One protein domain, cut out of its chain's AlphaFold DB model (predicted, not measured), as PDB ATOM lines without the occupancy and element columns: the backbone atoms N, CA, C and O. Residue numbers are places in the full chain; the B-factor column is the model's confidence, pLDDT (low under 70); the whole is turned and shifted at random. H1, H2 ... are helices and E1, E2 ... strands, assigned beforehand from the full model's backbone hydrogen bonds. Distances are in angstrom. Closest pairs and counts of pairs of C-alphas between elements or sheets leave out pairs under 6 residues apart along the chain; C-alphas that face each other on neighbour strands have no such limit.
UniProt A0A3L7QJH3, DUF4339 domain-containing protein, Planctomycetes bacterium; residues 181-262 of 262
ATOM      1  N   PRO A 181       2.507  42.112  21.330       82.25
ATOM      2  CA  PRO A 181       2.943  40.714  21.364       82.25
ATOM      3  C   PRO A 181       3.834  40.402  22.574       82.25
ATOM      4  O   PRO A 181       3.836  39.281  23.079       82.25
ATOM      5  N   ARG A 182       4.557  41.400  23.103       81.62
ATOM      6  CA  ARG A 182       5.370  41.249  24.320       81.62
ATOM      7  C   ARG A 182       4.507  41.113  25.574       81.62
ATOM      8  O   ARG A 182       4.774  40.250  26.406       81.62
ATOM      9  N   VAL A 183       3.464  41.935  25.693       80.56
ATOM     10  CA  VAL A 183       2.555  41.918  26.850       80.56
ATOM     11  C   VAL A 183       1.732  40.631  26.846       80.56
ATOM     12  O   VAL A 183       1.578  40.011  27.893       80.56
ATOM     13  N   PHE A 184       1.296  40.171  25.669       79.06
ATOM     14  CA  PHE A 184       0.619  38.884  25.520       79.06
ATOM     15  C   PHE A 184       1.488  37.708  25.990       79.06
ATOM     16  O   PHE A 184       1.039  36.893  26.797       79.06
ATOM     17  N   ARG A 185       2.756  37.645  25.556       79.88
ATOM     18  CA  ARG A 185       3.691  36.583  25.970       79.88
ATOM     19  C   ARG A 185       3.924  36.582  27.485       79.88
ATOM     20  O   ARG A 185       3.861  35.519  28.100       79.88
ATOM     21  N   LEU A 186       4.124  37.755  28.094       81.19
ATOM     22  CA  LEU A 186       4.283  37.881  29.549       81.19
ATOM     23  C   LEU A 186       3.012  37.486  30.312       81.19
ATOM     24  O   LEU A 186       3.095  36.785  31.319       81.19
ATOM     25  N   ALA A 187       1.836  37.879  29.818       78.31
ATOM     26  CA  ALA A 187       0.562  37.516  30.428       78.31
ATOM     27  C   ALA A 187       0.315  36.000  30.367       78.31
ATOM     28  O   ALA A 187      -0.016  35.397  31.387       78.31
ATOM     29  N   CYS A 188       0.539  35.362  29.213       80.94
ATOM     30  CA  CYS A 188       0.433  33.906  29.081       80.94
ATOM     31  C   CYS A 188       1.407  33.168  30.006       80.94
ATOM     32  O   CYS A 188       0.998  32.217  30.674       80.94
ATOM     33  N   ALA A 189       2.663  33.617  30.094       79.38
ATOM     34  CA  ALA A 189       3.644  33.035  31.009       79.38
ATOM     35  C   ALA A 189       3.194  33.155  32.477       79.38
ATOM     36  O   ALA A 189       3.250  32.175  33.218       79.38
ATOM     37  N   GLY A 190       2.674  34.319  32.880       81.75
ATOM     38  CA  GLY A 190       2.146  34.538  34.228       81.75
ATOM     39  C   GLY A 190       0.936  33.658  34.558       81.75
ATOM     40  O   GLY A 190       0.857  33.103  35.657       81.75
ATOM     41  N   VAL A 191       0.016  33.474  33.604       81.19
ATOM     42  CA  VAL A 191      -1.155  32.593  33.771       81.19
ATOM     43  C   VAL A 191      -0.725  31.134  33.907       81.19
ATOM     44  O   VAL A 191      -1.202  30.450  34.812       81.19
ATOM     45  N   LEU A 192       0.200  30.663  33.067       81.62
ATOM     46  CA  LEU A 192       0.715  29.293  33.144       81.62
ATOM     47  C   LEU A 192       1.459  29.041  34.458       81.62
ATOM     48  O   LEU A 192       1.181  28.048  35.128       81.62
ATOM     49  N   ALA A 193       2.336  29.956  34.875       78.50
ATOM     50  CA  ALA A 193       3.041  29.853  36.151       78.50
ATOM     51  C   ALA A 193       2.062  29.808  37.339       78.50
ATOM     52  O   ALA A 193       2.194  28.968  38.232       78.50
ATOM     53  N   SER A 194       1.031  30.660  37.315       78.56
ATOM     54  CA  SER A 194      -0.017  30.673  38.342       78.56
ATOM     55  C   SER A 194      -0.816  29.367  38.357       78.56
ATOM     56  O   SER A 194      -1.065  28.811  39.425       78.56
ATOM     57  N   ALA A 195      -1.179  28.834  37.185       79.19
ATOM     58  CA  ALA A 195      -1.902  27.571  37.068       79.19
ATOM     59  C   ALA A 195      -1.080  26.384  37.601       79.19
ATOM     60  O   ALA A 195      -1.607  25.579  38.369       79.19
ATOM     61  N   VAL A 196       0.212  26.306  37.266       81.56
ATOM     62  CA  VAL A 196       1.131  25.274  37.783       81.56
ATOM     63  C   VAL A 196       1.278  25.378  39.304       81.56
ATOM     64  O   VAL A 196       1.216  24.360  39.999       81.56
ATOM     65  N   CYS A 197       1.398  26.594  39.844       80.00
ATOM     66  CA  CYS A 197       1.460  26.826  41.288       80.00
ATOM     67  C   CYS A 197       0.183  26.337  41.991       80.00
ATOM     68  O   CYS A 197       0.251  25.565  42.951       80.00
ATOM     69  N   LEU A 198      -0.992  26.709  41.469       79.00
ATOM     70  CA  LEU A 198      -2.283  26.290  42.020       79.00
ATOM     71  C   LEU A 198      -2.487  24.776  41.939       79.00
ATOM     72  O   LEU A 198      -2.949  24.182  42.913       79.00
ATOM     73  N   LEU A 199      -2.117  24.144  40.825       80.94
ATOM     74  CA  LEU A 199      -2.175  22.689  40.674       80.94
ATOM     75  C   LEU A 199      -1.276  21.989  41.691       80.94
ATOM     76  O   LEU A 199      -1.715  21.039  42.332       80.94
ATOM     77  N   THR A 200      -0.062  22.496  41.907       79.88
ATOM     78  CA  THR A 200       0.872  21.947  42.902       79.88
ATOM     79  C   THR A 200       0.306  22.050  44.323       79.88
ATOM     80  O   THR A 200       0.326  21.073  45.075       79.88
ATOM     81  N   ILE A 201      -0.272  23.201  44.686       77.94
ATOM     82  CA  ILE A 201      -0.915  23.400  45.996       77.94
ATOM     83  C   ILE A 201      -2.143  22.494  46.148       77.94
ATOM     84  O   ILE A 201      -2.342  21.876  47.199       77.94
ATOM     85  N   HIS A 202      -2.980  22.408  45.113       81.88
ATOM     86  CA  HIS A 202      -4.194  21.598  45.129       81.88
ATOM     87  C   HIS A 202      -3.871  20.107  45.252       81.88
ATOM     88  O   HIS A 202      -4.462  19.410  46.078       81.88
ATOM     89  N   TRP A 203      -2.869  19.645  44.506       82.38
ATOM     90  CA  TRP A 203      -2.327  18.298  44.611       82.38
ATOM     91  C   TRP A 203      -1.803  18.010  46.022       82.38
ATOM     92  O   TRP A 203      -2.131  16.976  46.606       82.38
ATOM     93  N   GLY A 204      -1.055  18.947  46.613       77.44
ATOM     94  CA  GLY A 204      -0.586  18.848  47.997       77.44
ATOM     95  C   GLY A 204      -1.734  18.704  49.001       77.44
ATOM     96  O   GLY A 204      -1.683  17.838  49.874       77.44
ATOM     97  N   ARG A 205      -2.810  19.484  48.836       76.56
ATOM     98  CA  ARG A 205      -4.019  19.391  49.672       76.56
ATOM     99  C   ARG A 205      -4.730  18.046  49.537       76.56
ATOM    100  O   ARG A 205      -5.048  17.438  50.555       76.56
ATOM    101  N   ILE A 206      -4.960  17.569  48.313       77.38
ATOM    102  CA  ILE A 206      -5.624  16.276  48.081       77.38
ATOM    103  C   ILE A 206      -4.802  15.145  48.703       77.38
ATOM    104  O   ILE A 206      -5.345  14.292  49.407       77.38
ATOM    105  N   ASN A 207      -3.484  15.148  48.520       68.31
ATOM    106  CA  ASN A 207      -2.652  14.078  49.062       68.31
ATOM    107  C   ASN A 207      -2.494  14.142  50.579       68.31
ATOM    108  O   ASN A 207      -2.443  13.088  51.207       68.31
ATOM    109  N   ALA A 208      -2.523  15.334  51.179       71.62
ATOM    110  CA  ALA A 208      -2.579  15.467  52.633       71.62
ATOM    111  C   ALA A 208      -3.831  14.795  53.229       71.62
ATOM    112  O   ALA A 208      -3.771  14.280  54.342       71.62
ATOM    113  N   THR A 209      -4.946  14.752  52.485       74.50
ATOM    114  CA  THR A 209      -6.158  14.040  52.925       74.50
ATOM    115  C   THR A 209      -6.090  12.528  52.710       74.50
ATOM    116  O   THR A 209      -6.622  11.783  53.529       74.50
ATOM    117  N   ARG A 210      -5.421  12.052  51.647       73.69
ATOM    118  CA  ARG A 210      -5.271  10.609  51.372       73.69
ATOM    119  C   ARG A 210      -4.242   9.931  52.269       73.69
ATOM    120  O   ARG A 210      -4.433   8.775  52.632       73.69
ATOM    121  N   PHE A 211      -3.175  10.638  52.625       70.69
ATOM    122  CA  PHE A 211      -2.071  10.099  53.412       70.69
ATOM    123  C   PHE A 211      -1.812  11.015  54.614       70.69
ATOM    124  O   PHE A 211      -0.911  11.858  54.562       70.69
ATOM    125  N   PRO A 212      -2.617  10.903  55.690       59.59
ATOM    126  CA  PRO A 212      -2.400  11.676  56.906       59.59
ATOM    127  C   PRO A 212      -1.027  11.318  57.484       59.59
ATOM    128  O   PRO A 212      -0.814  10.228  58.014       59.59
ATOM    129  N   ARG A 213      -0.065  12.230  57.317       54.78
ATOM    130  CA  ARG A 213       1.323  12.041  57.748       54.78
ATOM    131  C   ARG A 213       1.382  11.918  59.270       54.78
ATOM    132  O   ARG A 213       0.990  12.838  59.984       54.78
ATOM    133  N   ALA A 214       1.939  10.816  59.767       59.75
ATOM    134  CA  ALA A 214       2.520  10.796  61.103       59.75
ATOM    135  C   ALA A 214       3.739  11.735  61.091       59.75
ATOM    136  O   ALA A 214       4.504  11.725  60.132       59.75
ATOM    137  N   ALA A 215       3.891  12.577  62.110       54.94
ATOM    138  CA  ALA A 215       4.771  13.749  62.150       54.94
ATOM    139  C   ALA A 215       6.302  13.483  62.120       54.94
ATOM    140  O   ALA A 215       7.060  14.151  62.817       54.94
ATOM    141  N   ALA A 216       6.803  12.532  61.332       55.94
ATOM    142  CA  ALA A 216       8.223  12.208  61.255       55.94
ATOM    143  C   ALA A 216       8.713  12.202  59.796       55.94
ATOM    144  O   ALA A 216       8.373  11.311  59.029       55.94
ATOM    145  N   ARG A 217       9.561  13.193  59.485       56.25
ATOM    146  CA  ARG A 217      10.290  13.474  58.231       56.25
ATOM    147  C   ARG A 217       9.492  14.092  57.076       56.25
ATOM    148  O   ARG A 217       8.543  13.538  56.537       56.25
ATOM    149  N   GLU A 218       9.951  15.280  56.684       64.50
ATOM    150  CA  GLU A 218       9.480  16.088  55.557       64.50
ATOM    151  C   GLU A 218       9.933  15.499  54.208       64.50
ATOM    152  O   GLU A 218      10.636  16.143  53.432       64.50
ATOM    153  N   GLU A 219       9.558  14.256  53.927       66.38
ATOM    154  CA  GLU A 219       9.842  13.611  52.644       66.38
ATOM    155  C   GLU A 219       8.640  13.813  51.706       66.38
ATOM    156  O   GLU A 219       7.481  13.552  52.060       66.38
ATOM    157  N   TYR A 220       8.892  14.379  50.522       70.00
ATOM    158  CA  TYR A 220       7.866  14.634  49.511       70.00
ATOM    159  C   TYR A 220       7.722  13.397  48.629       70.00
ATOM    160  O   TYR A 220       8.720  12.832  48.207       70.00
ATOM    161  N   LEU A 221       6.489  12.974  48.344       68.56
ATOM    162  CA  LEU A 221       6.228  11.813  47.495       68.56
ATOM    163  C   LEU A 221       5.611  12.287  46.177       68.56
ATOM    164  O   LEU A 221       4.499  12.821  46.158       68.56
ATOM    165  N   LEU A 222       6.361  12.141  45.087       74.12
ATOM    166  CA  LEU A 222       5.910  12.433  43.731       74.12
ATOM    167  C   LEU A 222       5.272  11.171  43.128       74.12
ATOM    168  O   LEU A 222       5.850  10.090  43.239       74.12
ATOM    169  N   PRO A 223       4.113  11.278  42.453       59.44
ATOM    170  CA  PRO A 223       3.351  10.118  41.980       59.44
ATOM    171  C   PRO A 223       4.082   9.259  40.939       59.44
ATOM    172  O   PRO A 223       3.783   8.075  40.842       59.44
ATOM    173  N   LEU A 224       5.023   9.830  40.175       64.81
ATOM    174  CA  LEU A 224       5.819   9.081  39.192       64.81
ATOM    175  C   LEU A 224       7.203   8.649  39.695       64.81
ATOM    176  O   LEU A 224       7.735   7.671  39.190       64.81
ATOM    177  N   ILE A 225       7.803   9.388  40.632       73.81
ATOM    178  CA  ILE A 225       9.241   9.276  40.952       73.81
ATOM    179  C   ILE A 225       9.463   8.682  42.354       73.81
ATOM    180  O   ILE A 225      10.532   8.160  42.651       73.81
ATOM    181  N   GLY A 226       8.434   8.678  43.207       82.06
ATOM    182  CA  GLY A 226       8.535   8.191  44.578       82.06
ATOM    183  C   GLY A 226       9.012   9.276  45.541       82.06
ATOM    184  O   GLY A 226       8.614  10.437  45.426       82.06
ATOM    185  N   TYR A 227       9.796   8.882  46.544       82.25
ATOM    186  CA  TYR A 227      10.300   9.788  47.574       82.25
ATOM    187  C   TYR A 227      11.369  10.706  46.983       82.25
ATOM    188  O   TYR A 227      12.401  10.227  46.529       82.25
ATOM    189  N   CYS A 228      11.125  12.013  47.023       77.69
ATOM    190  CA  CYS A 228      12.092  13.023  46.630       77.69
ATOM    191  C   CYS A 228      12.458  13.920  47.806       77.69
ATOM    192  O   CYS A 228      11.606  14.386  48.581       77.69
ATOM    193  N   SER A 229      13.751  14.214  47.898       80.81
ATOM    194  CA  SER A 229      14.245  15.268  48.775       80.81
ATOM    195  C   SER A 229      13.751  16.642  48.295       80.81
ATOM    196  O   SER A 229      13.396  16.835  47.130       80.81
ATOM    197  N   ARG A 230      13.755  17.646  49.185       79.62
ATOM    198  CA  ARG A 230      13.443  19.042  48.809       79.62
ATOM    199  C   ARG A 230      14.298  19.544  47.644       79.62
ATOM    200  O   ARG A 230      13.817  20.326  46.831       79.62
ATOM    201  N   PHE A 231      15.552  19.108  47.586       76.50
ATOM    202  CA  PHE A 231      16.493  19.495  46.543       76.50
ATOM    203  C   PHE A 231      16.136  18.859  45.194       76.50
ATOM    204  O   PHE A 231      16.038  19.565  44.195       76.50
ATOM    205  N   GLU A 232      15.839  17.559  45.179       74.75
ATOM    206  CA  GLU A 232      15.375  16.852  43.976       74.75
ATOM    207  C   GLU A 232      14.054  17.418  43.457       74.75
ATOM    208  O   GLU A 232      13.891  17.582  42.253       74.75
ATOM    209  N   LEU A 233      13.137  17.799  44.353       83.31
ATOM    210  CA  LEU A 233      11.908  18.490  43.963       83.31
ATOM    211  C   LEU A 233      12.213  19.823  43.262       83.31
ATOM    212  O   LEU A 233      11.558  20.155  42.279       83.31
ATOM    213  N   GLY A 234      13.208  20.570  43.749       81.12
ATOM    214  CA  GLY A 234      13.679  21.795  43.105       81.12
ATOM    215  C   GLY A 234      14.212  21.541  41.695       81.12
ATOM    216  O   GLY A 234      13.828  22.255  40.770       81.12
ATOM    217  N   ILE A 235      15.019  20.493  41.519       82.19
ATOM    218  CA  ILE A 235      15.554  20.095  40.207       82.19
ATOM    219  C   ILE A 235      14.422  19.699  39.260       82.19
ATOM    220  O   ILE A 235      14.327  20.262  38.178       82.19
ATOM    221  N   VAL A 236      13.509  18.822  39.686       82.31
ATOM    222  CA  VAL A 236      12.365  18.397  38.861       82.31
ATOM    223  C   VAL A 236      11.510  19.594  38.444       82.31
ATOM    224  O   VAL A 236      11.018  19.644  37.321       82.31
ATOM    225  N   LEU A 237      11.334  20.581  39.324       82.00
ATOM    226  CA  LEU A 237      10.545  21.772  39.023       82.00
ATOM    227  C   LEU A 237      11.245  22.680  38.000       82.00
ATOM    228  O   LEU A 237      10.580  23.210  37.110       82.00
ATOM    229  N   VAL A 238      12.571  22.817  38.084       80.69
ATOM    230  CA  VAL A 238      13.385  23.521  37.076       80.69
ATOM    231  C   VAL A 238      13.360  22.775  35.741       80.69
ATOM    232  O   VAL A 238      13.079  23.385  34.706       80.69
ATOM    233  N   ASP A 239      13.548  21.457  35.767       81.50
ATOM    234  CA  ASP A 239      13.534  20.594  34.584       81.50
ATOM    235  C   ASP A 239      12.164  20.555  33.909       81.50
ATOM    236  O   ASP A 239      12.095  20.398  32.695       81.50
ATOM    237  N   LEU A 240      11.071  20.743  34.655       80.25
ATOM    238  CA  LEU A 240       9.725  20.869  34.093       80.25
ATOM    239  C   LEU A 240       9.442  22.287  33.570       80.25
ATOM    240  O   LEU A 240       8.677  22.460  32.618       80.25
ATOM    241  N   ALA A 241      10.056  23.318  34.154       81.12
ATOM    242  CA  ALA A 241       9.855  24.700  33.728       81.12
ATOM    243  C   ALA A 241      10.399  24.957  32.311       81.12
ATOM    244  O   ALA A 241       9.750  25.647  31.521       81.12
ATOM    245  N   VAL A 242      11.546  24.367  31.960       81.81
ATOM    246  CA  VAL A 242      12.170  24.492  30.629       81.81
ATOM    247  C   VAL A 242      11.268  23.983  29.487       81.81
ATOM    248  O   VAL A 242      10.978  24.766  28.579       81.81
ATOM    249  N   PRO A 243      10.758  22.733  29.487       76.12
ATOM    250  CA  PRO A 243       9.891  22.235  28.425       76.12
ATOM    251  C   PRO A 243       8.563  22.991  28.375       76.12
ATOM    252  O   PRO A 243       8.070  23.253  27.280       76.12
ATOM    253  N   VAL A 244       8.011  23.413  29.520       81.88
ATOM    254  CA  VAL A 244       6.808  24.264  29.555       81.88
ATOM    255  C   VAL A 244       7.067  25.611  28.872       81.88
ATOM    256  O   VAL A 244       6.233  26.063  28.083       81.88
ATOM    257  N   ALA A 245       8.224  26.235  29.105       80.06
ATOM    258  CA  ALA A 245       8.606  27.479  28.437       80.06
ATOM    259  C   ALA A 245       8.795  27.289  26.921       80.06
ATOM    260  O   ALA A 245       8.307  28.106  26.136       80.06
ATOM    261  N   ILE A 246       9.435  26.192  26.500       84.31
ATOM    262  CA  ILE A 246       9.610  25.837  25.083       84.31
ATOM    263  C   ILE A 246       8.246  25.633  24.404       84.31
ATOM    264  O   ILE A 246       7.982  26.228  23.357       84.31
ATOM    265  N   LEU A 247       7.347  24.853  25.011       81.56
ATOM    266  CA  LEU A 247       5.975  24.648  24.526       81.56
ATOM    267  C   LEU A 247       5.204  25.967  24.422       81.56
ATOM    268  O   LEU A 247       4.552  26.218  23.406       81.56
ATOM    269  N   GLY A 248       5.315  26.831  25.434       82.81
ATOM    270  CA  GLY A 248       4.717  28.165  25.424       82.81
ATOM    271  C   GLY A 248       5.236  29.037  24.276       82.81
ATOM    272  O   GLY A 248       4.446  29.696  23.597       82.81
ATOM    273  N   TYR A 249       6.543  28.999  24.004       86.38
ATOM    274  CA  TYR A 249       7.153  29.708  22.877       86.38
ATOM    275  C   TYR A 249       6.624  29.211  21.527       86.38
ATOM    276  O   TYR A 249       6.202  30.019  20.695       86.38
ATOM    277  N   PHE A 250       6.585  27.891  21.310       86.69
ATOM    278  CA  PHE A 250       6.061  27.323  20.066       86.69
ATOM    279  C   PHE A 250       4.579  27.629  19.871       86.69
ATOM    280  O   PHE A 250       4.184  27.999  18.766       86.69
ATOM    281  N   ALA A 251       3.766  27.531  20.925       82.88
ATOM    282  CA  ALA A 251       2.354  27.893  20.870       82.88
ATOM    283  C   ALA A 251       2.169  29.362  20.459       82.88
ATOM    284  O   ALA A 251       1.388  29.650  19.551       82.88
ATOM    285  N   ALA A 252       2.945  30.279  21.050       82.81
ATOM    286  CA  ALA A 252       2.921  31.692  20.683       82.81
ATOM    287  C   ALA A 252       3.326  31.917  19.217       82.81
ATOM    288  O   ALA A 252       2.624  32.622  18.493       82.81
ATOM    289  N   LYS A 253       4.407  31.275  18.752       85.81
ATOM    290  CA  LYS A 253       4.859  31.389  17.355       85.81
ATOM    291  C   LYS A 253       3.830  30.829  16.372       85.81
ATOM    292  O   LYS A 253       3.660  31.347  15.272       85.81
ATOM    293  N   ARG A 254       3.130  29.759  16.760       87.62
ATOM    294  CA  ARG A 254       2.085  29.159  15.931       87.62
ATOM    295  C   ARG A 254       0.889  30.097  15.790       87.62
ATOM    296  O   ARG A 254       0.361  30.217  14.696       87.62
ATOM    297  N   ILE A 255       0.493  30.783  16.863       89.88
ATOM    298  CA  ILE A 255      -0.578  31.791  16.820       89.88
ATOM    299  C   ILE A 255      -0.197  32.951  15.891       89.88
ATOM    300  O   ILE A 255      -1.028  33.383  15.100       89.88
ATOM    301  N   GLU A 256       1.054  33.406  15.942       88.81
ATOM    302  CA  GLU A 256       1.584  34.459  15.060       88.81
ATOM    303  C   GLU A 256       1.492  34.052  13.579       88.81
ATOM    304  O   GLU A 256       0.901  34.764  12.775       88.81
ATOM    305  N   PHE A 257       1.921  32.832  13.241       91.88
ATOM    306  CA  PHE A 257       1.799  32.294  11.879       91.88
ATOM    307  C   PHE A 257       0.340  32.196  11.384       91.88
ATOM    308  O   PHE A 257       0.048  32.390  10.205       91.88
ATOM    309  N   TRP A 258      -0.603  31.892  12.279       93.50
ATOM    310  CA  TRP A 258      -2.031  31.846  11.942       93.50
ATOM    311  C   TRP A 258      -2.645  33.237  11.770       93.50
ATOM    312  O   TRP A 258      -3.628  33.375  11.046       93.50
ATOM    313  N   ALA A 259      -2.086  34.250  12.429       90.31
ATOM    314  CA  ALA A 259      -2.521  35.630  12.271       90.31
ATOM    315  C   ALA A 259      -2.057  36.218  10.929       90.31
ATOM    316  O   ALA A 259      -2.847  36.901  10.291       90.31
ATOM    317  N   ASP A 260      -0.841  35.891  10.481       90.81
ATOM    318  CA  ASP A 260      -0.277  36.395   9.215       90.81
ATOM    319  C   ASP A 260      -0.860  35.729   7.958       90.81
ATOM    320  O   ASP A 260      -0.703  36.236   6.852       90.81
ATOM    321  N   SER A 261      -1.514  34.574   8.101       90.25
ATOM    322  CA  SER A 261      -2.096  33.825   6.973       90.25
ATOM    323  C   SER A 261      -3.536  34.226   6.624       90.25
ATOM    324  O   SER A 261      -4.143  33.592   5.758       90.25
ATOM    325  N   ARG A 262      -4.091  35.254   7.276       73.75
ATOM    326  CA  ARG A 262      -5.411  35.835   6.980       73.75
ATOM    327  C   ARG A 262      -5.282  37.247   6.441       73.75
ATOM    328  O   ARG A 262      -6.093  37.571   5.548       73.75
TER     329      ARG A 262
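AT A GLANCE: This is residues 181 to 262 of the 262 residues of the protein "DUF4339 domain-containing protein" of Planctomycetes bacterium (UniProt A0A3L7QJH3). Two long helices, H1 and H2, run opposite ways as a narrow, loose V, meeting through residues 185 to 189 and 245 to 252; at the open end a link and the small antiparallel hairpin E1-E2 join them. The 82 printed residues hold H1, E1, E2, H2 in that order, mostly helix. The whole is only just loose, close to extended, with radius of gyration of the C-alphas 17.5 A, a rod spanning 60 by 22 by 20 A.

HOW THE PARTS SIT: Start at H1, residues 181 to 210, where every O i to N i+4 pair is within hydrogen-bond range. In the hairpin of E1, residues 220 to 222, and E2, residues 226 to 228, find N 222 and O 226 2.8 A apart. H2, residues 230 to 260, has 26 of 27 O i to N i+4 pairs within range. H1 and H2 only just touch, with 3 pairs of C-alphas within 8 A, the closest Arg 185 and Ala 252 at 7.2 A; their tilt is steep, 39 degrees. H1 and E2 are apart.

IN THESE COORDINATES: Find C-alpha 181 at (2.943, 40.714, 21.364); H1 runs 43.3 A from there. H2 runs 45.4 A to C-alpha 260 at (-0.277, 36.395, 9.215).

THE WHOLE: The C-alphas of Ala 216 and Arg 262, the farthest apart, are 60.7 A apart. The printed part has no cut and no long link. Look for pLDDT under 70 at residues 207, 212 to 219, 221, 223 and 224.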